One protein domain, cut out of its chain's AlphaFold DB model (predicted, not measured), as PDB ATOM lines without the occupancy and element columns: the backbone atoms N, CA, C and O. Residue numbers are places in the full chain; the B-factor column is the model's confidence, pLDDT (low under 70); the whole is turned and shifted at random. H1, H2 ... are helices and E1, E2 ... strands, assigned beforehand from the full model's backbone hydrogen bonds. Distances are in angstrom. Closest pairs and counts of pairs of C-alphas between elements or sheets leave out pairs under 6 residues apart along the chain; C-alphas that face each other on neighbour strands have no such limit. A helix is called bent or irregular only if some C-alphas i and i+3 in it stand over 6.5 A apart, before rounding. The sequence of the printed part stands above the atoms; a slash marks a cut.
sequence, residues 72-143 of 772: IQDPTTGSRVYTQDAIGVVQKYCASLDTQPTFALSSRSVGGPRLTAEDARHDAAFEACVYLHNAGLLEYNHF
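Overview. This is residues 72 to 143 of the 772 residues of an uncharacterized protein of Botryobasidium botryosum FD-172 SS1 (UniProt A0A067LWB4). Two helices, H1 and H2, cross at a steep tilt, the early part of H1 over the middle of H2, and a long loop swings wide from the end of H1 to the start of H2. Residues 97 to 107 stick out from the body, and the short strand E1 leads straight into H1. The printed part has 72 residues with one named strand and two named helices, in the order E1, H1, H2; the class is mostly helix. The whole is compact, with a radius of gyration of the C-alphas of 12.6 A, and spans 35 by 30 by 18 A.

Arrangement. H2, residues 117 to 134, touches H1, residues 83 to 97, with its residues 121 to 129 alone. Their closest C-alphas are those of Phe 126 and Ala 86, 4.9 A apart. They run the same way at a steep tilt of 59 degrees. E1, residues 80 to 82, pairs with no named strand, but its residues 80 to 81 form a short antiparallel pairing with residues 72 to 73. The closest C-alphas of E1 and H2 are those of Tyr 82 and Phe 126, 7.5 A apart. Every O i to N i+4 pair is within hydrogen-bond range in H2, and 9 of 11 are in H1.

Along the chain. H2 measures 25.7 A from C-alpha 117 to C-alpha 134 at (200.916, 157.510, 193.986). H1 measures 21.9 A and is irregular, with C-alphas 84 and 87 7.2 A apart. E1 measures 6.2 A from C-alpha 80 at (205.156, 147.010, 203.047).

Size, cuts and confidence. The C-alphas farthest apart are those of Pro 101 and Arg 114, 37.6 A. The printed part has no cut. The link from E1 to H1 is tight; that from H1 to H2 is long, with 19 residues. The mean pLDDT of the printed part is 83.5, and residues 98 to 115 are under 70.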
ATOM      1  N   ILE A  72     203.214 147.574 198.123       92.69
ATOM      2  CA  ILE A  72     203.582 148.989 198.179       92.69
ATOM      3  C   ILE A  72     204.586 149.134 199.311       92.69
ATOM      4  O   ILE A  72     204.314 148.675 200.417       92.69
ATOM      5  N   GLN A  73     205.732 149.757 199.057       93.25
ATOM      6  CA  GLN A  73     206.732 150.008 200.091       93.25
ATOM      7  C   GLN A  73     206.726 151.479 200.500       93.25
ATOM      8  O   GLN A  73     206.919 152.352 199.659       93.25
ATOM      9  N   ASP A  74     206.554 151.745 201.794       91.44
ATOM     10  CA  ASP A  74     206.674 153.089 202.349       91.44
ATOM     11  C   ASP A  74     208.129 153.565 202.246       91.44
ATOM     12  O   ASP A  74     209.033 152.885 202.750       91.44
ATOM     13  N   PRO A  75     208.391 154.739 201.654       88.25
ATOM     14  CA  PRO A  75     209.747 155.236 201.516       88.25
ATOM     15  C   PRO A  75     210.381 155.602 202.866       88.25
ATOM     16  O   PRO A  75     211.591 155.499 203.018       88.25
ATOM     17  N   THR A  76     209.603 156.013 203.871       87.44
ATOM     18  CA  THR A  76     210.163 156.516 205.140       87.44
ATOM     19  C   THR A  76     210.657 155.379 206.033       87.44
ATOM     20  O   THR A  76     211.770 155.397 206.555       87.44
ATOM     21  N   THR A  77     209.817 154.366 206.187       86.88
ATOM     22  CA  THR A  77     209.936 153.275 207.153       86.88
ATOM     23  C   THR A  77     210.221 151.945 206.475       86.88
ATOM     24  O   THR A  77     210.415 150.946 207.158       86.88
ATOM     25  N   GLY A  78     210.227 151.870 205.145       87.50
ATOM     26  CA  GLY A  78     210.422 150.629 204.398       87.50
ATOM     27  C   GLY A  78     209.353 149.555 204.633       87.50
ATOM     28  O   GLY A  78     209.525 148.457 204.098       87.50
ATOM     29  N   SER A  79     208.306 149.839 205.419       89.06
ATOM     30  CA  SER A  79     207.169 148.947 205.656       89.06
ATOM     31  C   SER A  79     206.451 148.648 204.349       89.06
ATOM     32  O   SER A  79     206.470 149.451 203.419       89.06
ATOM     33  N   ARG A  80     205.827 147.474 204.263       93.00
ATOM     34  CA  ARG A  80     205.156 147.010 203.047       93.00
ATOM     35  C   ARG A  80     203.674 146.791 203.307       93.00
ATOM     36  O   ARG A  80     203.343 146.183 204.319       93.00
ATOM     37  N   VAL A  81     202.828 147.269 202.399       93.38
ATOM     38  CA  VAL A  81     201.417 146.878 202.294       93.38
ATOM     39  C   VAL A  81     201.342 145.764 201.271       93.38
ATOM     40  O   VAL A  81     201.696 145.987 200.111       93.38
ATOM     41  N   TYR A  82     200.895 144.591 201.693       94.25
ATOM     42  CA  TYR A  82     200.493 143.525 200.783       94.25
ATOM     43  C   TYR A  82     198.975 143.583 200.556       94.25
ATOM     44  O   TYR A  82     198.259 144.281 201.279       94.25
ATOM     45  N   THR A  83     198.462 142.842 199.573       93.25
ATOM     46  CA  THR A  83     197.025 142.814 199.250       93.25
ATOM     47  C   THR A  83     196.155 142.471 200.470       93.25
ATOM     48  O   THR A  83     195.134 143.115 200.720       93.25
ATOM     49  N   GLN A  84     196.606 141.538 201.315       92.56
ATOM     50  CA  GLN A  84     195.909 141.164 202.551       92.56
ATOM     51  C   GLN A  84     195.862 142.284 203.608       92.56
ATOM     52  O   GLN A  84     194.937 142.327 204.414       92.56
ATOM     53  N   ASP A  85     196.810 143.224 203.593       93.44
ATOM     54  CA  ASP A  85     196.860 144.325 204.565       93.44
ATOM     55  C   ASP A  85     196.029 145.536 204.114       93.44
ATOM     56  O   ASP A  85     195.675 146.395 204.926       93.44
ATOM     57  N   ALA A  86     195.732 145.628 202.811       94.88
ATOM     58  CA  ALA A  86     195.238 146.842 202.171       94.88
ATOM     59  C   ALA A  86     193.917 147.358 202.760       94.88
ATOM     60  O   ALA A  86     193.754 148.563 202.931       94.88
ATOM     61  N   ILE A  87     193.002 146.464 203.152       95.25
ATOM     62  CA  ILE A  87     191.730 146.856 203.781       95.25
ATOM     63  C   ILE A  87     191.984 147.642 205.075       95.25
ATOM     64  O   ILE A  87     191.427 148.724 205.256       95.25
ATOM     65  N   GLY A  88     192.862 147.141 205.950       94.19
ATOM     66  CA  GLY A  88     193.193 147.818 207.207       94.19
ATOM     67  C   GLY A  88     193.881 149.167 206.980       94.19
ATOM     68  O   GLY A  88     193.643 150.121 207.717       94.19
ATOM     69  N   VAL A  89     194.690 149.274 205.924       94.31
ATOM     70  CA  VAL A  89     195.347 150.527 205.521       94.31
ATOM     71  C   VAL A  89     194.324 151.563 205.045       94.31
ATOM     72  O   VAL A  89     194.372 152.710 205.492       94.31
ATOM     73  N   VAL A  90     193.374 151.170 204.190       95.44
ATOM     74  CA  VAL A  90     192.287 152.051 203.728       95.44
ATOM     75  C   VAL A  90     191.417 152.497 204.901       95.44
ATOM     76  O   VAL A  90     191.127 153.682 205.018       95.44
ATOM     77  N   GLN A  91     191.067 151.593 205.819       94.44
ATOM     78  CA  GLN A  91     190.292 151.938 207.017       94.44
ATOM     79  C   GLN A  91     191.017 152.955 207.906       94.44
ATOM     80  O   GLN A  91     190.404 153.930 208.335       94.44
ATOM     81  N   LYS A  92     192.325 152.774 208.144       92.06
ATOM     82  CA  LYS A  92     193.144 153.756 208.877       92.06
ATOM     83  C   LYS A  92     193.177 155.113 208.179       92.06
ATOM     84  O   LYS A  92     193.128 156.138 208.851       92.06
ATOM     85  N   TYR A  93     193.279 155.119 206.850       92.94
ATOM     86  CA  TYR A  93     193.243 156.346 206.061       92.94
ATOM     87  C   TYR A  93     191.881 157.043 206.172       92.94
ATOM     88  O   TYR A  93     191.828 158.231 206.464       92.94
ATOM     89  N   CYS A  94     190.772 156.318 206.039       90.75
ATOM     90  CA  CYS A  94     189.438 156.887 206.232       90.75
ATOM     91  C   CYS A  94     189.247 157.441 207.655       90.75
ATOM     92  O   CYS A  94     188.767 158.558 207.807       90.75
ATOM     93  N   ALA A  95     189.709 156.724 208.683       90.12
ATOM     94  CA  ALA A  95     189.634 157.190 210.069       90.12
ATOM     95  C   ALA A  95     190.455 158.471 210.323       90.12
ATOM     96  O   ALA A  95     190.111 159.256 211.204       90.12
ATOM     97  N   SER A  96     191.531 158.712 209.561       86.81
ATOM     98  CA  SER A  96     192.280 159.971 209.654       86.81
ATOM     99  C   SER A  96     191.560 161.133 208.954       86.81
ATOM    100  O   SER A  96     191.709 162.281 209.382       86.81
ATOM    101  N   LEU A  97     190.718 160.848 207.953       84.00
ATOM    102  CA  LEU A  97     189.880 161.841 207.272       84.00
ATOM    103  C   LEU A  97     188.686 162.315 208.105       84.00
ATOM    104  O   LEU A  97     188.295 163.463 207.935       84.00
ATOM    105  N   ASP A  98     188.152 161.507 209.029       69.12
ATOM    106  CA  ASP A  98     187.003 161.885 209.886       69.12
ATOM    107  C   ASP A  98     187.287 163.103 210.792       69.12
ATOM    108  O   ASP A  98     186.386 163.680 211.399       69.12
ATOM    109  N   THR A  99     188.546 163.536 210.856       65.94
ATOM    110  CA  THR A  99     188.967 164.770 211.533       65.94
ATOM    111  C   THR A  99     189.000 166.005 210.617       65.94
ATOM    112  O   THR A  99     189.344 167.094 211.075       65.94
ATOM    113  N   GLN A 100     188.653 165.870 209.330       56.78
ATOM    114  CA  GLN A 100     188.787 166.904 208.297       56.78
ATOM    115  C   GLN A 100     187.518 167.059 207.428       56.78
ATOM    116  O   GLN A 100     186.717 166.134 207.327       56.78
ATOM    117  N   PRO A 101     187.299 168.228 206.784       49.53
ATOM    118  CA  PRO A 101     186.155 168.440 205.895       49.53
ATOM    119  C   PRO A 101     186.151 167.471 204.697       49.53
ATOM    120  O   PRO A 101     187.195 167.148 204.131       49.53
ATOM    121  N   THR A 102     184.950 167.026 204.328       50.78
ATOM    122  CA  THR A 102     184.643 165.903 203.429       50.78
ATOM    123  C   THR A 102     185.299 166.025 202.047       50.78
ATOM    124  O   THR A 102     185.066 166.991 201.320       50.78
ATOM    125  N   PHE A 103     186.069 165.007 201.645       52.84
ATOM    126  CA  PHE A 103     186.599 164.855 200.285       52.84
ATOM    127  C   PHE A 103     185.701 163.936 199.450       52.84
ATOM    128  O   PHE A 103     185.374 162.830 199.877       52.84
ATOM    129  N   ALA A 104     185.356 164.353 198.231       53.81
ATOM    130  CA  ALA A 104     184.704 163.482 197.257       53.81
ATOM    131  C   ALA A 104     185.757 162.598 196.563       53.81
ATOM    132  O   ALA A 104     186.577 163.089 195.785       53.81
ATOM    133  N   LEU A 105     185.751 161.292 196.846       60.12
ATOM    134  CA  LEU A 105     186.559 160.311 196.116       60.12
ATOM    135  C   LEU A 105     185.823 159.884 194.837       60.12
ATOM    136  O   LEU A 105     184.638 159.566 194.868       60.12
ATOM    137  N   SER A 106     186.532 159.861 193.707       59.59
ATOM    138  CA  SER A 106     185.988 159.370 192.435       59.59
ATOM    139  C   SER A 106     185.892 157.839 192.453       59.59
ATOM    140  O   SER A 106     186.897 157.157 192.667       59.59
ATOM    141  N   SER A 107     184.694 157.288 192.236       61.75
ATOM    142  CA  SER A 107     184.464 155.840 192.191       61.75
ATOM    143  C   SER A 107     184.997 155.245 190.884       61.75
ATOM    144  O   SER A 107     184.563 155.635 189.798       61.75
ATOM    145  N   ARG A 108     185.898 154.262 190.969       64.44
ATOM    146  CA  ARG A 108     186.415 153.514 189.812       64.44
ATOM    147  C   ARG A 108     186.030 152.041 189.964       64.44
ATOM    148  O   ARG A 108     186.317 151.456 191.002       64.44
ATOM    149  N   SER A 109     185.381 151.437 188.964       67.00
ATOM    150  CA  SER A 109     185.042 150.008 189.022       67.00
ATOM    151  C   SER A 109     186.272 149.155 188.708       67.00
ATOM    152  O   SER A 109     186.875 149.319 187.645       67.00
ATOM    153  N   VAL A 110     186.620 148.223 189.594       63.62
ATOM    154  CA  VAL A 110     187.671 147.220 189.366       63.62
ATOM    155  C   VAL A 110     186.975 145.890 189.073       63.62
ATOM    156  O   VAL A 110     186.376 145.302 189.964       63.62
ATOM    157  N   GLY A 111     186.978 145.455 187.810       54.66
ATOM    158  CA  GLY A 111     186.355 144.202 187.371       54.66
ATOM    159  C   GLY A 111     187.393 143.260 186.773       54.66
ATOM    160  O   GLY A 111     187.794 143.444 185.627       54.66
ATOM    161  N   GLY A 112     187.833 142.269 187.548       64.88
ATOM    162  CA  GLY A 112     188.685 141.171 187.090       64.88
ATOM    163  C   GLY A 112     187.916 139.845 187.139       64.88
ATOM    164  O   GLY A 112     187.203 139.597 188.112       64.88
ATOM    165  N   PRO A 113     188.010 138.978 186.117       64.56
ATOM    166  CA  PRO A 113     187.370 137.673 186.154       64.56
ATOM    167  C   PRO A 113     188.177 136.724 187.054       64.56
ATOM    168  O   PRO A 113     189.354 136.500 186.785       64.56
ATOM    169  N   ARG A 114     187.502 136.090 188.030       55.00
ATOM    170  CA  ARG A 114     187.947 134.932 188.855       55.00
ATOM    171  C   ARG A 114     188.544 135.212 190.241       55.00
ATOM    172  O   ARG A 114     189.558 134.619 190.596       55.00
ATOM    173  N   LEU A 115     187.868 136.008 191.059       65.56
ATOM    174  CA  LEU A 115     188.204 136.159 192.475       65.56
ATOM    175  C   LEU A 115     186.959 135.933 193.334       65.56
ATOM    176  O   LEU A 115     185.851 136.266 192.912       65.56
ATOM    177  N   THR A 116     187.131 135.337 194.516       89.00
ATOM    178  CA  THR A 116     186.054 135.311 195.515       89.00
ATOM    179  C   THR A 116     185.684 136.752 195.892       89.00
ATOM    180  O   THR A 116     186.475 137.678 195.699       89.00
ATOM    181  N   ALA A 117     184.494 136.980 196.453       87.75
ATOM    182  CA  ALA A 117     184.094 138.326 196.878       87.75
ATOM    183  C   ALA A 117     185.056 138.940 197.922       87.75
ATOM    184  O   ALA A 117     185.148 140.159 198.059       87.75
ATOM    185  N   GLU A 118     185.777 138.116 198.686       89.31
ATOM    186  CA  GLU A 118     186.808 138.565 199.622       89.31
ATOM    187  C   GLU A 118     188.088 138.995 198.907       89.31
ATOM    188  O   GLU A 118     188.551 140.116 199.125       89.31
ATOM    189  N   ASP A 119     188.591 138.173 197.988       88.56
ATOM    190  CA  ASP A 119     189.769 138.510 197.188       88.56
ATOM    191  C   ASP A 119     189.538 139.786 196.359       88.56
ATOM    192  O   ASP A 119     190.389 140.673 196.327       88.56
ATOM    193  N   ALA A 120     188.345 139.943 195.770       88.56
ATOM    194  CA  ALA A 120     187.971 141.144 195.026       88.56
ATOM    195  C   ALA A 120     187.979 142.412 195.904       88.56
ATOM    196  O   ALA A 120     188.372 143.486 195.440       88.56
ATOM    197  N   ARG A 121     187.584 142.306 197.183       91.31
ATOM    198  CA  ARG A 121     187.656 143.423 198.145       91.31
ATOM    199  C   ARG A 121     189.099 143.774 198.493       91.31
ATOM    200  O   ARG A 121     189.430 144.957 198.546       91.31
ATOM    201  N   HIS A 122     189.943 142.771 198.722       92.12
ATOM    202  CA  HIS A 122     191.364 142.966 199.003       92.12
ATOM    203  C   HIS A 122     192.100 143.603 197.821       92.12
ATOM    204  O   HIS A 122     192.834 144.571 198.019       92.12
ATOM    205  N   ASP A 123     191.844 143.136 196.599       91.00
ATOM    206  CA  ASP A 123     192.422 143.711 195.383       91.00
ATOM    207  C   ASP A 123     191.944 145.144 195.141       91.00
ATOM    208  O   ASP A 123     192.762 146.031 194.891       91.00
ATOM    209  N   ALA A 124     190.643 145.418 195.290       92.19
ATOM    210  CA  ALA A 124     190.122 146.780 195.176       92.19
ATOM    211  C   ALA A 124     190.737 147.721 196.226       92.19
ATOM    212  O   ALA A 124     191.108 148.854 195.906       92.19
ATOM    213  N   ALA A 125     190.897 147.252 197.470       94.56
ATOM    214  CA  ALA A 125     191.564 148.012 198.521       94.56
ATOM    215  C   ALA A 125     193.051 148.236 198.209       94.56
ATOM    216  O   ALA A 125     193.563 149.334 198.431       94.56
ATOM    217  N   PHE A 126     193.747 147.237 197.662       94.69
ATOM    218  CA  PHE A 126     195.150 147.362 197.274       94.69
ATOM    219  C   PHE A 126     195.332 148.379 196.144       94.69
ATOM    220  O   PHE A 126     196.179 149.262 196.259       94.69
ATOM    221  N   GLU A 127     194.494 148.338 195.106       94.75
ATOM    222  CA  GLU A 127     194.496 149.338 194.030       94.75
ATOM    223  C   GLU A 127     194.186 150.750 194.555       94.75
ATOM    224  O   GLU A 127     194.815 151.729 194.136       94.75
ATOM    225  N   ALA A 128     193.289 150.877 195.541       94.88
ATOM    226  CA  ALA A 128     193.058 152.142 196.236       94.88
ATOM    227  C   ALA A 128     194.313 152.613 196.995       94.88
ATOM    228  O   ALA A 128     194.694 153.780 196.883       94.88
ATOM    229  N   CYS A 129     195.014 151.721 197.704       94.56
ATOM    230  CA  CYS A 129     196.296 152.044 198.334       94.56
ATOM    231  C   CYS A 129     197.355 152.468 197.306       94.56
ATOM    232  O   CYS A 129     198.072 153.438 197.556       94.56
ATOM    233  N   VAL A 130     197.447 151.800 196.148       93.25
ATOM    234  CA  VAL A 130     198.366 152.172 195.055       93.25
ATOM    235  C   VAL A 130     198.044 153.581 194.563       93.25
ATOM    236  O   VAL A 130     198.949 154.406 194.410       93.25
ATOM    237  N   TYR A 131     196.761 153.884 194.354       93.44
ATOM    238  CA  TYR A 131     196.308 155.212 193.957       93.44
ATOM    239  C   TYR A 131     196.673 156.278 195.002       93.44
ATOM    240  O   TYR A 131     197.308 157.274 194.650       93.44
ATOM    241  N   LEU A 132     196.353 156.052 196.282       92.44
ATOM    242  CA  LEU A 132     196.658 156.975 197.383       92.44
ATOM    243  C   LEU A 132     198.168 157.184 197.566       92.44
ATOM    244  O   LEU A 132     198.617 158.315 197.760       92.44
ATOM    245  N   HIS A 133     198.962 156.117 197.474       91.25
ATOM    246  CA  HIS A 133     200.422 156.179 197.540       91.25
ATOM    247  C   HIS A 133     200.988 157.009 196.385       91.25
ATOM    248  O   HIS A 133     201.774 157.931 196.598       91.25
ATOM    249  N   ASN A 134     200.528 156.741 195.161       88.62
ATOM    250  CA  ASN A 134     200.916 157.510 193.986       88.62
ATOM    251  C   ASN A 134     200.511 158.984 194.122       88.62
ATOM    252  O   ASN A 134     201.287 159.869 193.772       88.62
ATOM    253  N   ALA A 135     199.334 159.270 194.675       87.75
ATOM    254  CA  ALA A 135     198.889 160.633 194.953       87.75
ATOM    255  C   ALA A 135     199.681 161.325 196.084       87.75
ATOM    256  O   ALA A 135     199.523 162.529 196.277       87.75
ATOM    257  N   GLY A 136     200.537 160.604 196.819       86.56
ATOM    258  CA  GLY A 136     201.260 161.125 197.983       86.56
ATOM    259  C   GLY A 136     200.376 161.323 199.221       86.56
ATOM    260  O   GLY A 136     200.783 162.005 200.160       86.56
ATOM    261  N   LEU A 137     199.172 160.743 199.217       89.81
ATOM    262  CA  LEU A 137     198.178 160.849 200.289       89.81
ATOM    263  C   LEU A 137     198.344 159.756 201.350       89.81
ATOM    264  O   LEU A 137     197.952 159.947 202.499       89.81
ATOM    265  N   LEU A 138     198.951 158.625 200.986       91.62
ATOM    266  CA  LEU A 138     199.196 157.531 201.918       91.62
ATOM    267  C   LEU A 138     200.450 157.799 202.765       91.62
ATOM    268  O   LEU A 138     201.574 157.609 202.310       91.62
ATOM    269  N   GLU A 139     200.261 158.258 204.002       91.50
ATOM    270  CA  GLU A 139     201.358 158.443 204.966       91.50
ATOM    271  C   GLU A 139     201.852 157.135 205.597       91.50
ATOM    272  O   GLU A 139     201.107 156.163 205.704       91.50
ATOM    273  N   TYR A 140     203.097 157.152 206.088       90.38
ATOM    274  CA  TYR A 140     203.768 156.020 206.739       90.38
ATOM    275  C   TYR A 140     202.983 155.413 207.913       90.38
ATOM    276  O   TYR A 140     203.077 154.213 208.150       90.38
ATOM    277  N   ASN A 141     202.191 156.208 208.637       89.19
ATOM    278  CA  ASN A 141     201.391 155.738 209.771       89.19
ATOM    279  C   ASN A 141     200.160 154.906 209.359       89.19
ATOM    280  O   ASN A 141     199.558 154.232 210.198       89.19
ATOM    281  N   HIS A 142     199.787 154.919 208.076       93.00
ATOM    282  CA  HIS A 142     198.729 154.056 207.551       93.00
ATOM    283  C   HIS A 142     199.236 152.643 207.256       93.00
ATOM    284  O   HIS A 142     198.443 151.704 207.271       93.00
ATOM    285  N   PHE A 143     200.540 152.473 207.015       91.69
ATOM    286  CA  PHE A 143     201.129 151.172 206.703       91.69
ATOM    287  C   PHE A 143     200.964 150.206 207.890       91.69
ATOM    288  O   PHE A 143     200.837 150.630 209.043       91.69
TER     289      PHE A 143